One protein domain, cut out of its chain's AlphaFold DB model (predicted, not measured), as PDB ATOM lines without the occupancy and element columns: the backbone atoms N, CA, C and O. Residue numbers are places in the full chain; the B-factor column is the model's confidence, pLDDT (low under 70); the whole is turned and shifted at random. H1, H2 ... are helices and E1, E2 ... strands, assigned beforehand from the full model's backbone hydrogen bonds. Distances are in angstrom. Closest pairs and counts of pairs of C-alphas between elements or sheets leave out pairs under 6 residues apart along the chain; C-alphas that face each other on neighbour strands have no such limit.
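What this domain is: This is residues 29 to 131 of the 252 residues of an uncharacterized protein of Helicobacter pylori GAM201Ai (UniProt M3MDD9). A curled, strongly twisted sheet of four strands is covered on one face by two long helices, H1 and H2, which run the same way and follow each other almost in one line, meeting where H1 ends and H2 begins. Residues 29 to 34 of H1 stick out at one end of this line, and residues 123 to 131, with the small H3, stick out at the other. The printed part has 103 residues with three named helices and four named strands, in the order H1 E1 E2 E3 E4 H2 H3; the sheet order is E1 E2 E3 E4, antiparallel, and the class is mixed. The whole is loose, with a radius of gyration of the C-alphas of 15.9 A, and spans 62 by 25 by 24 A.

Where its parts are: Start in the sheet with E2, residues 66 to 79, 28.8 A long, which bends by 88 degrees at residue 74. Beside it are E1, residues 57 to 63, 18.0 A, and E3, residues 84 to 91, 22.2 A; E4, residues 98 to 103, is 16.1 A long. Find C-alpha 29 at (159.187, 97.098, 136.215); from there H1, residues 29 to 51, runs 32.3 A to C-alpha 51 at (131.364, 109.150, 147.395). H2, residues 106 to 126, is 30.4 A long, and H3, residues 128 to 131, 5.0 A, ends at C-alpha 131 at (110.876, 129.597, 148.725).

How they stand to each other: The strands form a meander, each the antiparallel neighbour of the one before, and each successive pair is a hairpin. Look for N 60 and O 68, 2.8 A apart, between E1 and E2; N 77 and O 86, 2.9 A, between E2 and E3; and N 87 and O 101, 2.9 A, between E3 and E4. H1 and H2 are on the same face of the sheet, at heights over the sheet of 9.4 A and 8.7 A. H1 runs along the strands, at 5 degrees to E3 on the local plane; its closest C-alphas to E3 are those of Leu 42 and Gln 84, 7.2 A. H2 also runs along the strands, at 10 degrees to E4 on the local plane; its closest C-alphas to E1 are those of Arg 116 and Leu 58, 4.4 A. Residues 45 to 50 of H1 touch residues 106 to 109 of H2, closest at the C-alphas of Gln 45 and Ile 106, 5.9 A, with a shallow tilt of 13 degrees. H3 is not on the sheet, and is close to H2 but not clearly touching: the closest C-alphas, of Phe 124 and Ile 131, are 7.7 A apart. In H2 every O i to N i+4 pair is within hydrogen-bond range, in H1 17 of 19 are, and H3 is too short for such a pair.

The domain as a whole: The C-alphas of Gln 29 and Lys 129, the two farthest apart, are 62.2 A apart. The printed part has no cut and no long link. The mean pLDDT of the printed part is 85.3, with residues 127 to 131 under 70.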
ATOM      1  N   GLN A  29     159.427  96.746 134.814       84.50
ATOM      2  CA  GLN A  29     159.187  97.098 136.215       84.50
ATOM      3  C   GLN A  29     158.874  98.589 136.403       84.50
ATOM      4  O   GLN A  29     158.072  98.943 137.269       84.50
ATOM      5  N   ARG A  30     159.477  99.475 135.597       81.06
ATOM      6  CA  ARG A  30     159.159 100.915 135.620       81.06
ATOM      7  C   ARG A  30     157.748 101.187 135.104       81.06
ATOM      8  O   ARG A  30     156.992 101.873 135.787       81.06
ATOM      9  N   ARG A  31     157.366 100.592 133.967       85.06
ATOM     10  CA  ARG A  31     156.002 100.712 133.415       85.06
ATOM     11  C   ARG A  31     154.948 100.195 134.390       85.06
ATOM     12  O   ARG A  31     153.916 100.832 134.578       85.06
ATOM     13  N   GLU A  32     155.213  99.066 135.038       85.62
ATOM     14  CA  GLU A  32     154.290  98.481 136.010       85.62
ATOM     15  C   GLU A  32     154.150  99.352 137.266       85.62
ATOM     16  O   GLU A  32     153.048  99.564 137.772       85.62
ATOM     17  N   GLN A  33     155.248  99.941 137.744       84.44
ATOM     18  CA  GLN A  33     155.199 100.892 138.852       84.44
ATOM     19  C   GLN A  33     154.402 102.156 138.496       84.44
ATOM     20  O   GLN A  33     153.630 102.647 139.323       84.44
ATOM     21  N   GLU A  34     154.575 102.694 137.288       86.50
ATOM     22  CA  GLU A  34     153.797 103.837 136.807       86.50
ATOM     23  C   GLU A  34     152.310 103.504 136.689       86.50
ATOM     24  O   GLU A  34     151.478 104.287 137.146       86.50
ATOM     25  N   ARG A  35     151.968 102.323 136.155       86.69
ATOM     26  CA  ARG A  35     150.583 101.837 136.096       86.69
ATOM     27  C   ARG A  35     149.959 101.790 137.490       86.69
ATOM     28  O   ARG A  35     148.891 102.362 137.690       86.69
ATOM     29  N   LYS A  36     150.646 101.193 138.469       87.31
ATOM     30  CA  LYS A  36     150.170 101.125 139.863       87.31
ATOM     31  C   LYS A  36     149.985 102.506 140.491       87.31
ATOM     32  O   LYS A  36     148.997 102.733 141.179       87.31
ATOM     33  N   ARG A  37     150.897 103.449 140.227       88.00
ATOM     34  CA  ARG A  37     150.761 104.841 140.692       88.00
ATOM     35  C   ARG A  37     149.535 105.528 140.100       88.00
ATOM     36  O   ARG A  37     148.828 106.212 140.829       88.00
ATOM     37  N   LYS A  38     149.276 105.339 138.803       87.12
ATOM     38  CA  LYS A  38     148.087 105.894 138.143       87.12
ATOM     39  C   LYS A  38     146.800 105.279 138.685       87.12
ATOM     40  O   LYS A  38     145.862 106.013 138.960       87.12
ATOM     41  N   LEU A  39     146.778 103.966 138.908       87.19
ATOM     42  CA  LEU A  39     145.620 103.287 139.492       87.19
ATOM     43  C   LEU A  39     145.306 103.814 140.901       87.19
ATOM     44  O   LEU A  39     144.168 104.170 141.191       87.19
ATOM     45  N   PHE A  40     146.335 103.973 141.735       87.25
ATOM     46  CA  PHE A  40     146.197 104.590 143.055       87.25
ATOM     47  C   PHE A  40     145.722 106.051 142.979       87.25
ATOM     48  O   PHE A  40     144.918 106.497 143.800       87.25
ATOM     49  N   ALA A  41     146.196 106.810 141.986       86.50
ATOM     50  CA  ALA A  41     145.745 108.180 141.769       86.50
ATOM     51  C   ALA A  41     144.253 108.235 141.404       86.50
ATOM     52  O   ALA A  41     143.542 109.056 141.977       86.50
ATOM     53  N   LEU A  42     143.760 107.341 140.539       87.56
ATOM     54  CA  LEU A  42     142.331 107.238 140.211       87.56
ATOM     55  C   LEU A  42     141.488 106.955 141.461       87.56
ATOM     56  O   LEU A  42     140.470 107.603 141.692       87.56
ATOM     57  N   GLU A  43     141.925 106.032 142.310       86.00
ATOM     58  CA  GLU A  43     141.211 105.701 143.544       86.00
ATOM     59  C   GLU A  43     141.147 106.901 144.510       86.00
ATOM     60  O   GLU A  43     140.080 107.290 144.994       86.00
ATOM     61  N   SER A  44     142.282 107.562 144.738       88.38
ATOM     62  CA  SER A  44     142.369 108.687 145.674       88.38
ATOM     63  C   SER A  44     141.692 109.965 145.156       88.38
ATOM     64  O   SER A  44     141.010 110.661 145.913       88.38
ATOM     65  N   GLN A  45     141.864 110.287 143.871       88.44
ATOM     66  CA  GLN A  45     141.418 111.552 143.279       88.44
ATOM     67  C   GLN A  45     140.020 111.480 142.663       88.44
ATOM     68  O   GLN A  45     139.356 112.513 142.576       88.44
ATOM     69  N   ILE A  46     139.557 110.295 142.253       89.31
ATOM     70  CA  ILE A  46     138.249 110.127 141.608       89.31
ATOM     71  C   ILE A  46     137.281 109.390 142.524       89.31
ATOM     72  O   ILE A  46     136.259 109.964 142.902       89.31
ATOM     73  N   VAL A  47     137.605 108.164 142.942       87.38
ATOM     74  CA  VAL A  47     136.670 107.316 143.705       87.38
ATOM     75  C   VAL A  47     136.281 107.963 145.035       87.38
ATOM     76  O   VAL A  47     135.095 108.135 145.318       87.38
ATOM     77  N   ARG A  48     137.255 108.419 145.829       88.44
ATOM     78  CA  ARG A  48     136.962 109.046 147.131       88.44
ATOM     79  C   ARG A  48     136.109 110.326 146.999       88.44
ATOM     80  O   ARG A  48     135.158 110.499 147.762       88.44
ATOM     81  N   PRO A  49     136.373 111.252 146.059       87.50
ATOM     82  CA  PRO A  49     135.476 112.388 145.839       87.50
ATOM     83  C   PRO A  49     134.091 112.029 145.281       87.50
ATOM     84  O   PRO A  49     133.140 112.760 145.574       87.50
ATOM     85  N   LEU A  50     133.954 110.935 144.521       88.44
ATOM     86  CA  LEU A  50     132.665 110.452 144.005       88.44
ATOM     87  C   LEU A  50     131.708 110.000 145.111       88.44
ATOM     88  O   LEU A  50     130.501 110.191 144.973       88.44
ATOM     89  N   GLU A  51     132.211 109.492 146.240       87.38
ATOM     90  CA  GLU A  51     131.364 109.150 147.395       87.38
ATOM     91  C   GLU A  51     130.529 110.346 147.865       87.38
ATOM     92  O   GLU A  51     129.357 110.210 148.218       87.38
ATOM     93  N   LYS A  52     131.088 111.561 147.785       87.19
ATOM     94  CA  LYS A  52     130.375 112.798 148.140       87.19
ATOM     95  C   LYS A  52     129.279 113.166 147.140       87.19
ATOM     96  O   LYS A  52     128.506 114.080 147.430       87.19
ATOM     97  N   LEU A  53     129.238 112.539 145.968       86.94
ATOM     98  CA  LEU A  53     128.228 112.744 144.930       86.94
ATOM     99  C   LEU A  53     127.155 111.647 144.927       86.94
ATOM    100  O   LEU A  53     126.156 111.796 144.226       86.94
ATOM    101  N   LYS A  54     127.314 110.587 145.730       90.25
ATOM    102  CA  LYS A  54     126.327 109.512 145.857       90.25
ATOM    103  C   LYS A  54     124.967 110.057 146.307       90.25
ATOM    104  O   LYS A  54     124.884 110.821 147.270       90.25
ATOM    105  N   GLY A  55     123.912 109.662 145.600       84.38
ATOM    106  CA  GLY A  55     122.525 110.060 145.848       84.38
ATOM    107  C   GLY A  55     122.217 111.524 145.529       84.38
ATOM    108  O   GLY A  55     121.180 112.027 145.950       84.38
ATOM    109  N   LYS A  56     123.113 112.239 144.833       87.06
ATOM    110  CA  LYS A  56     122.921 113.658 144.507       87.06
ATOM    111  C   LYS A  56     122.466 113.845 143.073       87.06
ATOM    112  O   LYS A  56     122.930 113.151 142.170       87.06
ATOM    113  N   ASN A  57     121.606 114.839 142.885       87.50
ATOM    114  CA  ASN A  57     121.073 115.201 141.583       87.50
ATOM    115  C   ASN A  57     122.088 116.049 140.811       87.50
ATOM    116  O   ASN A  57     122.677 116.993 141.347       87.50
ATOM    117  N   LEU A  58     122.276 115.703 139.547       89.38
ATOM    118  CA  LEU A  58     123.213 116.302 138.614       89.38
ATOM    119  C   LEU A  58     122.446 116.744 137.372       89.38
ATOM    120  O   LEU A  58     121.638 115.988 136.839       89.38
ATOM    121  N   ASP A  59     122.720 117.949 136.886       86.56
ATOM    122  CA  ASP A  59     122.226 118.409 135.589       86.56
ATOM    123  C   ASP A  59     123.191 117.921 134.505       86.56
ATOM    124  O   ASP A  59     124.221 118.542 134.240       86.56
ATOM    125  N   PHE A  60     122.888 116.772 133.905       84.56
ATOM    126  CA  PHE A  60     123.714 116.188 132.857       84.56
ATOM    127  C   PHE A  60     123.269 116.700 131.484       84.56
ATOM    128  O   PHE A  60     122.083 116.693 131.144       84.56
ATOM    129  N   HIS A  61     124.230 117.138 130.678       80.50
ATOM    130  CA  HIS A  61     123.984 117.565 129.306       80.50
ATOM    131  C   HIS A  61     124.022 116.348 128.384       80.50
ATOM    132  O   HIS A  61     125.065 115.717 128.242       80.50
ATOM    133  N   ILE A  62     122.885 116.016 127.773       80.00
ATOM    134  CA  ILE A  62     122.814 114.949 126.764       80.00
ATOM    135  C   ILE A  62     123.252 115.509 125.410       80.00
ATOM    136  O   ILE A  62     124.012 114.870 124.696       80.00
ATOM    137  N   ASN A  63     122.808 116.729 125.099       76.75
ATOM    138  CA  ASN A  63     123.143 117.481 123.894       76.75
ATOM    139  C   ASN A  63     123.354 118.961 124.257       76.75
ATOM    140  O   ASN A  63     122.965 119.398 125.341       76.75
ATOM    141  N   GLU A  64     123.877 119.770 123.329       74.75
ATOM    142  CA  GLU A  64     124.091 121.218 123.537       74.75
ATOM    143  C   GLU A  64     122.824 121.974 123.976       74.75
ATOM    144  O   GLU A  64     122.904 122.998 124.651       74.75
ATOM    145  N   LYS A  65     121.643 121.455 123.616       73.62
ATOM    146  CA  LYS A  65     120.340 122.085 123.877       73.62
ATOM    147  C   LYS A  65     119.520 121.396 124.968       73.62
ATOM    148  O   LYS A  65     118.522 121.961 125.407       73.62
ATOM    149  N   GLU A  66     119.908 120.195 125.398       78.38
ATOM    150  CA  GLU A  66     119.095 119.373 126.295       78.38
ATOM    151  C   GLU A  66     119.886 118.966 127.542       78.38
ATOM    152  O   GLU A  66     120.840 118.185 127.484       78.38
ATOM    153  N   THR A  67     119.455 119.501 128.685       83.12
ATOM    154  CA  THR A  67     119.941 119.112 130.010       83.12
ATOM    155  C   THR A  67     118.858 118.316 130.715       83.12
ATOM    156  O   THR A  67     117.722 118.786 130.831       83.12
ATOM    157  N   LYS A  68     119.214 117.138 131.222       84.62
ATOM    158  CA  LYS A  68     118.328 116.308 132.036       84.62
ATOM    159  C   LYS A  68     118.945 116.044 133.401       84.62
ATOM    160  O   LYS A  68     120.159 116.074 133.573       84.62
ATOM    161  N   GLY A  69     118.081 115.783 134.374       86.62
ATOM    162  CA  GLY A  69     118.503 115.467 135.727       86.62
ATOM    163  C   GLY A  69     118.857 113.989 135.870       86.62
ATOM    164  O   GLY A  69     118.035 113.129 135.558       86.62
ATOM    165  N   PHE A  70     120.052 113.709 136.375       90.69
ATOM    166  CA  PHE A  70     120.550 112.366 136.662       90.69
ATOM    167  C   PHE A  70     121.009 112.243 138.115       90.69
ATOM    168  O   PHE A  70     121.360 113.236 138.746       90.69
ATOM    169  N   VAL A  71     121.041 111.022 138.637       90.19
ATOM    170  CA  VAL A  71     121.531 110.700 139.979       90.19
ATOM    171  C   VAL A  71     122.626 109.662 139.887       90.19
ATOM    172  O   VAL A  71     122.503 108.656 139.192       90.19
ATOM    173  N   TYR A  72     123.701 109.897 140.627       89.44
ATOM    174  CA  TYR A  72     124.740 108.901 140.815       89.44
ATOM    175  C   TYR A  72     124.407 107.999 142.011       89.44
ATOM    176  O   TYR A  72     124.412 108.468 143.148       89.44
ATOM    177  N   GLN A  73     124.154 106.706 141.787       85.62
ATOM    178  CA  GLN A  73     123.786 105.764 142.862       85.62
ATOM    179  C   GLN A  73     124.977 105.231 143.674       85.62
ATOM    180  O   GLN A  73     124.792 104.559 144.689       85.62
ATOM    181  N   GLY A  74     126.214 105.547 143.280       83.38
ATOM    182  CA  GLY A  74     127.415 105.030 143.947       83.38
ATOM    183  C   GLY A  74     128.007 103.773 143.307       83.38
ATOM    184  O   GLY A  74     128.939 103.208 143.869       83.38
ATOM    185  N   GLU A  75     127.496 103.335 142.156       87.75
ATOM    186  CA  GLU A  75     128.078 102.227 141.392       87.75
ATOM    187  C   GLU A  75     129.225 102.729 140.510       87.75
ATOM    188  O   GLU A  75     129.032 103.607 139.665       87.75
ATOM    189  N   PHE A  76     130.426 102.178 140.691       90.00
ATOM    190  CA  PHE A  76     131.573 102.464 139.833       90.00
ATOM    191  C   PHE A  76     132.346 101.193 139.479       90.00
ATOM    192  O   PHE A  76     132.344 100.211 140.217       90.00
ATOM    193  N   SER A  77     133.028 101.230 138.340       88.56
ATOM    194  CA  SER A  77     133.940 100.189 137.874       88.56
ATOM    195  C   SER A  77     135.235 100.843 137.409       88.56
ATOM    196  O   SER A  77     135.198 101.888 136.762       88.56
ATOM    197  N   ILE A  78     136.382 100.259 137.750       88.38
ATOM    198  CA  ILE A  78     137.688 100.767 137.324       88.38
ATOM    199  C   ILE A  78     138.157  99.924 136.140       88.38
ATOM    200  O   ILE A  78     138.366  98.720 136.265       88.38
ATOM    201  N   ASP A  79     138.327 100.559 134.985       88.81
ATOM    202  CA  ASP A  79     138.955  99.929 133.829       88.81
ATOM    203  C   ASP A  79     140.470 100.127 133.929       88.81
ATOM    204  O   ASP A  79     141.009 101.179 133.575       88.81
ATOM    205  N   GLU A  80     141.171  99.105 134.418       84.94
ATOM    206  CA  GLU A  80     142.629  99.122 134.583       84.94
ATOM    207  C   GLU A  80     143.388  99.221 133.251       84.94
ATOM    208  O   GLU A  80     144.521  99.708 133.216       84.94
ATOM    209  N   LYS A  81     142.781  98.781 132.137       84.75
ATOM    210  CA  LYS A  81     143.419  98.827 130.813       84.75
ATOM    211  C   LYS A  81     143.417 100.246 130.262       84.75
ATOM    212  O   LYS A  81     144.414 100.677 129.686       84.75
ATOM    213  N   LYS A  82     142.302 100.958 130.436       84.50
ATOM    214  CA  LYS A  82     142.135 102.349 129.988       84.50
ATOM    215  C   LYS A  82     142.476 103.386 131.060       84.50
ATOM    216  O   LYS A  82     142.519 104.566 130.727       84.50
ATOM    217  N   LEU A  83     142.747 102.949 132.295       86.00
ATOM    218  CA  LEU A  83     143.005 103.795 133.464       86.00
ATOM    219  C   LEU A  83     141.907 104.853 133.641       86.00
ATOM    220  O   LEU A  83     142.178 106.049 133.677       86.00
ATOM    221  N   GLN A  84     140.661 104.394 133.717       90.38
ATOM    222  CA  GLN A  84     139.492 105.260 133.868       90.38
ATOM    223  C   GLN A  84     138.480 104.652 134.838       90.38
ATOM    224  O   GLN A  84     138.396 103.432 134.987       90.38
ATOM    225  N   VAL A  85     137.694 105.515 135.477       90.19
ATOM    226  CA  VAL A  85     136.583 105.131 136.347       90.19
ATOM    227  C   VAL A  85     135.282 105.308 135.575       90.19
ATOM    228  O   VAL A  85     134.953 106.402 135.119       90.19
ATOM    229  N   ASN A  86     134.535 104.224 135.433       91.75
ATOM    230  CA  ASN A  86     133.224 104.200 134.808       91.75
ATOM    231  C   ASN A  86     132.175 104.336 135.912       91.75
ATOM    232  O   ASN A  86     132.159 103.528 136.841       91.75
ATOM    233  N   ILE A  87     131.299 105.330 135.811       91.38
ATOM    234  CA  ILE A  87     130.182 105.532 136.738       91.38
ATOM    235  C   ILE A  87     128.850 105.384 136.008       91.38
ATOM    236  O   ILE A  87     128.726 105.802 134.857       91.38
ATOM    237  N   THR A  88     127.845 104.835 136.685       90.19
ATOM    238  CA  THR A  88     126.477 104.749 136.154       90.19
ATOM    239  C   THR A  88     125.614 105.856 136.754       90.19
ATOM    240  O   THR A  88     125.530 106.008 137.974       90.19
ATOM    241  N   LEU A  89     124.976 106.634 135.887       90.44
ATOM    242  CA  LEU A  89     124.055 107.714 136.214       90.44
ATOM    243  C   LEU A  89     122.633 107.304 135.819       90.44
ATOM    244  O   LEU A  89     122.405 106.903 134.681       90.44
ATOM    245  N   GLU A  90     121.673 107.426 136.731       90.00
ATOM    246  CA  GLU A  90     120.261 107.092 136.494       90.00
ATOM    247  C   GLU A  90     119.433 108.355 136.269       90.00
ATOM    248  O   GLU A  90     119.586 109.336 136.996       90.00
ATOM    249  N   GLU A  91     118.560 108.362 135.265       89.12
ATOM    250  CA  GLU A  91     117.710 109.519 134.975       89.12
ATOM    251  C   GLU A  91     116.623 109.693 136.052       89.12
ATOM    252  O   GLU A  91     115.892 108.756 136.373       89.12
ATOM    253  N   LEU A  92     116.450 110.918 136.564       85.19
ATOM    254  CA  LEU A  92     115.460 111.229 137.607       85.19
ATOM    255  C   LEU A  92     114.015 110.963 137.167       85.19
ATOM    256  O   LEU A  92     113.191 110.539 137.970       85.19
ATOM    257  N   ALA A  93     113.691 111.256 135.906       82.62
ATOM    258  CA  ALA A  93     112.337 111.087 135.381       82.62
ATOM    259  C   ALA A  93     112.007 109.624 135.053       82.62
ATOM    260  O   ALA A  93     110.835 109.254 135.040       82.62
ATOM    261  N   ASN A  94     113.023 108.810 134.757       83.75
ATOM    262  CA  ASN A  94     112.854 107.407 134.411       83.75
ATOM    263  C   ASN A  94     114.089 106.595 134.838       83.75
ATOM    264  O   ASN A  94     115.048 106.500 134.070       83.75
ATOM    265  N   PRO A  95     114.049 105.927 136.002       80.94
ATOM    266  CA  PRO A  95     115.181 105.155 136.521       80.94
ATOM    267  C   PRO A  95     115.652 103.998 135.620       80.94
ATOM    268  O   PRO A  95     116.746 103.469 135.810       80.94
ATOM    269  N   ARG A  96     114.847 103.582 134.628       83.31
ATOM    270  CA  ARG A  96     115.260 102.571 133.637       83.31
ATOM    271  C   ARG A  96     116.307 103.107 132.660       83.31
ATOM    272  O   ARG A  96     117.068 102.321 132.104       83.31
ATOM    273  N   ASN A  97     116.357 104.423 132.464       85.94
ATOM    274  CA  ASN A  97     117.348 105.063 131.614       85.94
ATOM    275  C   ASN A  97     118.628 105.300 132.418       85.94
ATOM    276  O   ASN A  97     118.682 106.161 133.299       85.94
ATOM    277  N   LYS A  98     119.665 104.529 132.087       88.38
ATOM    278  CA  LYS A  98     120.992 104.642 132.693       88.38
ATOM    279  C   LYS A  98     122.012 105.093 131.655       88.38
ATOM    280  O   LYS A  98     122.014 104.596 130.531       88.38
ATOM    281  N   ILE A  99     122.890 106.011 132.039       88.50
ATOM    282  CA  ILE A  99     124.014 106.479 131.226       88.50
ATOM    283  C   ILE A  99     125.311 106.135 131.946       88.50
ATOM    284  O   ILE A  99     125.435 106.347 133.150       88.50
ATOM    285  N   VAL A 100     126.293 105.631 131.203       90.38
ATOM    286  CA  VAL A 100     127.646 105.413 131.722       90.38
ATOM    287  C   VAL A 100     128.498 106.638 131.404       90.38
ATOM    288  O   VAL A 100     128.599 107.040 130.246       90.38
ATOM    289  N   SER A 101     129.109 107.230 132.427       89.44
ATOM    290  CA  SER A 101     130.071 108.323 132.285       89.44
ATOM    291  C   SER A 101     131.479 107.836 132.622       89.44
ATOM    292  O   SER A 101     131.665 107.010 133.517       89.44
ATOM    293  N   TYR A 102     132.465 108.340 131.884       91.44
ATOM    294  CA  TYR A 102     133.865 107.935 131.980       91.44
ATOM    295  C   TYR A 102     134.672 109.078 132.577       91.44
ATOM    296  O   TYR A 102     134.662 110.183 132.037       91.44
ATOM    297  N   LEU A 103     135.379 108.805 133.668       90.62
ATOM    298  CA  LEU A 103     136.172 109.786 134.399       90.62
ATOM    299  C   LEU A 103     137.633 109.359 134.366       90.62
ATOM    300  O   LEU A 103     137.958 108.226 134.733       90.62
ATOM    301  N   LYS A 104     138.509 110.254 133.917       88.94
ATOM    302  CA  LYS A 104     139.951 109.981 133.827       88.94
ATOM    303  C   LYS A 104     140.753 110.828 134.791       88.94
ATOM    304  O   LYS A 104     141.707 110.328 135.377       88.94
ATOM    305  N   ASP A 105     140.312 112.064 134.985       88.12
ATOM    306  CA  ASP A 105     141.042 113.067 135.742       88.12
ATOM    307  C   ASP A 105     140.163 113.718 136.814       88.12
ATOM    308  O   ASP A 105     138.932 113.619 136.823       88.12
ATOM    309  N   ILE A 106     140.812 114.432 137.734       88.19
ATOM    310  CA  ILE A 106     140.130 115.176 138.799       88.19
ATOM    311  C   ILE A 106     139.195 116.265 138.250       88.19
ATOM    312  O   ILE A 106     138.151 116.541 138.844       88.19
ATOM    313  N   GLU A 107     139.527 116.830 137.087       89.12
ATOM    314  CA  GLU A 107     138.709 117.823 136.389       89.12
ATOM    315  C   GLU A 107     137.323 117.275 136.048       89.12
ATOM    316  O   GLU A 107     136.323 117.987 136.150       89.12
ATOM    317  N   ASP A 108     137.221 115.989 135.699       89.44
ATOM    318  CA  ASP A 108     135.931 115.375 135.396       89.44
ATOM    319  C   ASP A 108     135.053 115.286 136.651       89.44
ATOM    320  O   ASP A 108     133.841 115.502 136.598       89.44
ATOM    321  N   VAL A 109     135.662 115.082 137.820       89.56
ATOM    322  CA  VAL A 109     134.947 115.127 139.101       89.56
ATOM    323  C   VAL A 109     134.505 116.549 139.450       89.56
ATOM    324  O   VAL A 109     133.427 116.754 140.014       89.56
ATOM    325  N   GLU A 110     135.304 117.559 139.111       90.50
ATOM    326  CA  GLU A 110     134.914 118.961 139.273       90.50
ATOM    327  C   GLU A 110     133.772 119.366 138.341       90.50
ATOM    328  O   GLU A 110     132.857 120.078 138.778       90.50
ATOM    329  N   LYS A 111     133.742 118.848 137.108       91.19
ATOM    330  CA  LYS A 111     132.589 118.998 136.207       91.19
ATOM    331  C   LYS A 111     131.328 118.424 136.847       91.19
ATOM    332  O   LYS A 111     130.322 119.127 136.911       91.19
ATOM    333  N   LEU A 112     131.384 117.220 137.426       90.00
ATOM    334  CA  LEU A 112     130.235 116.630 138.131       90.00
ATOM    335  C   LEU A 112     129.785 117.480 139.333       90.00
ATOM    336  O   LEU A 112     128.591 117.705 139.532       90.00
ATOM    337  N   LYS A 113     130.719 118.030 140.120       90.19
ATOM    338  CA  LYS A 113     130.378 118.971 141.205       90.19
ATOM    339  C   LYS A 113     129.724 120.249 140.676       90.19
ATOM    340  O   LYS A 113     128.837 120.795 141.331       90.19
ATOM    341  N   THR A 114     130.153 120.730 139.517       89.75
ATOM    342  CA  THR A 114     129.576 121.911 138.869       89.75
ATOM    343  C   THR A 114     128.166 121.622 138.367       89.75
ATOM    344  O   THR A 114     127.258 122.396 138.664       89.75
ATOM    345  N   MET A 115     127.944 120.472 137.723       89.56
ATOM    346  CA  MET A 115     126.614 120.004 137.308       89.56
ATOM    347  C   MET A 115     125.653 119.899 138.495       89.56
ATOM    348  O   MET A 115     124.492 120.288 138.395       89.56
ATOM    349  N   ARG A 116     126.142 119.443 139.654       89.50
ATOM    350  CA  ARG A 116     125.365 119.452 140.899       89.50
ATOM    351  C   ARG A 116     124.958 120.868 141.313       89.50
ATOM    352  O   ARG A 116     123.789 121.118 141.584       89.50
ATOM    353  N   LYS A 117     125.916 121.801 141.369       86.94
ATOM    354  CA  LYS A 117     125.642 123.202 141.742       86.94
ATOM    355  C   LYS A 117     124.658 123.858 140.774       86.94
ATOM    356  O   LYS A 117     123.790 124.611 141.201       86.94
ATOM    357  N   GLN A 118     124.776 123.566 139.480       86.44
ATOM    358  CA  GLN A 118     123.857 124.062 138.457       86.44
ATOM    359  C   GLN A 118     122.448 123.499 138.639       86.44
ATOM    360  O   GLN A 118     121.489 124.270 138.573       86.44
ATOM    361  N   TYR A 119     122.323 122.199 138.924       85.69
ATOM    362  CA  TYR A 119     121.039 121.580 139.247       85.69
ATOM    363  C   TYR A 119     120.397 122.255 140.462       85.69
ATOM    364  O   TYR A 119     119.257 122.708 140.381       85.69
ATOM    365  N   GLU A 120     121.145 122.387 141.564       84.38
ATOM    366  CA  GLU A 120     120.690 123.069 142.780       84.38
ATOM    367  C   GLU A 120     120.238 124.502 142.452       84.38
ATOM    368  O   GLU A 120     119.116 124.885 142.777       84.38
ATOM    369  N   TYR A 121     121.041 125.272 141.714       82.19
ATOM    370  CA  TYR A 121     120.689 126.634 141.317       82.19
ATOM    371  C   TYR A 121     119.413 126.705 140.468       82.19
ATOM    372  O   TYR A 121     118.531 127.514 140.759       82.19
ATOM    373  N   LYS A 122     119.269 125.866 139.433       80.81
ATOM    374  CA  LYS A 122     118.054 125.845 138.599       80.81
ATOM    375  C   LYS A 122     116.838 125.416 139.407       80.81
ATOM    376  O   LYS A 122     115.758 125.972 139.214       80.81
ATOM    377  N   PHE A 123     117.010 124.457 140.308       77.44
ATOM    378  CA  PHE A 123     115.961 123.994 141.198       77.44
ATOM    379  C   PHE A 123     115.504 125.109 142.151       77.44
ATOM    380  O   PHE A 123     114.311 125.406 142.210       77.44
ATOM    381  N   PHE A 124     116.425 125.804 142.821       75.56
ATOM    382  CA  PHE A 124     116.085 126.932 143.694       75.56
ATOM    383  C   PHE A 124     115.519 128.124 142.916       75.56
ATOM    384  O   PHE A 124     114.547 128.734 143.349       75.56
ATOM    385  N   SER A 125     116.070 128.441 141.744       77.44
ATOM    386  CA  SER A 125     115.614 129.562 140.916       77.44
ATOM    387  C   SER A 125     114.183 129.358 140.407       77.44
ATOM    388  O   SER A 125     113.340 130.243 140.574       77.44
ATOM    389  N   LYS A 126     113.858 128.167 139.882       72.56
ATOM    390  CA  LYS A 126     112.486 127.814 139.469       72.56
ATOM    391  C   LYS A 126     111.496 127.926 140.625       72.56
ATOM    392  O   LYS A 126     110.370 128.374 140.438       72.56
ATOM    393  N   ASN A 127     111.945 127.575 141.824       66.81
ATOM    394  CA  ASN A 127     111.116 127.549 143.017       66.81
ATOM    395  C   ASN A 127     111.210 128.826 143.865       66.81
ATOM    396  O   ASN A 127     110.618 128.885 144.940       66.81
ATOM    397  N   LYS A 128     111.896 129.877 143.391       68.81
ATOM    398  CA  LYS A 128     112.203 131.093 144.164       68.81
ATOM    399  C   LYS A 128     110.966 131.738 144.784       68.81
ATOM    400  O   LYS A 128     111.017 132.168 145.930       68.81
ATOM    401  N   LYS A 129     109.846 131.788 144.054       65.31
ATOM    402  CA  LYS A 129     108.583 132.352 144.564       65.31
ATOM    403  C   LYS A 129     108.016 131.541 145.730       65.31
ATOM    404  O   LYS A 129     107.571 132.140 146.696       65.31
ATOM    405  N   LEU A 130     108.077 130.213 145.641       64.06
ATOM    406  CA  LEU A 130     107.607 129.306 146.690       64.06
ATOM    407  C   LEU A 130     108.553 129.300 147.907       64.06
ATOM    408  O   LEU A 130     108.108 129.171 149.042       64.06
ATOM    409  N   ILE A 131     109.857 129.482 147.672       60.44
ATOM    410  CA  ILE A 131     110.876 129.597 148.725       60.44
ATOM    411  C   ILE A 131     110.731 130.928 149.477       60.44
ATOM    412  O   ILE A 131     110.767 130.937 150.699       60.44
TER     413      ILE A 131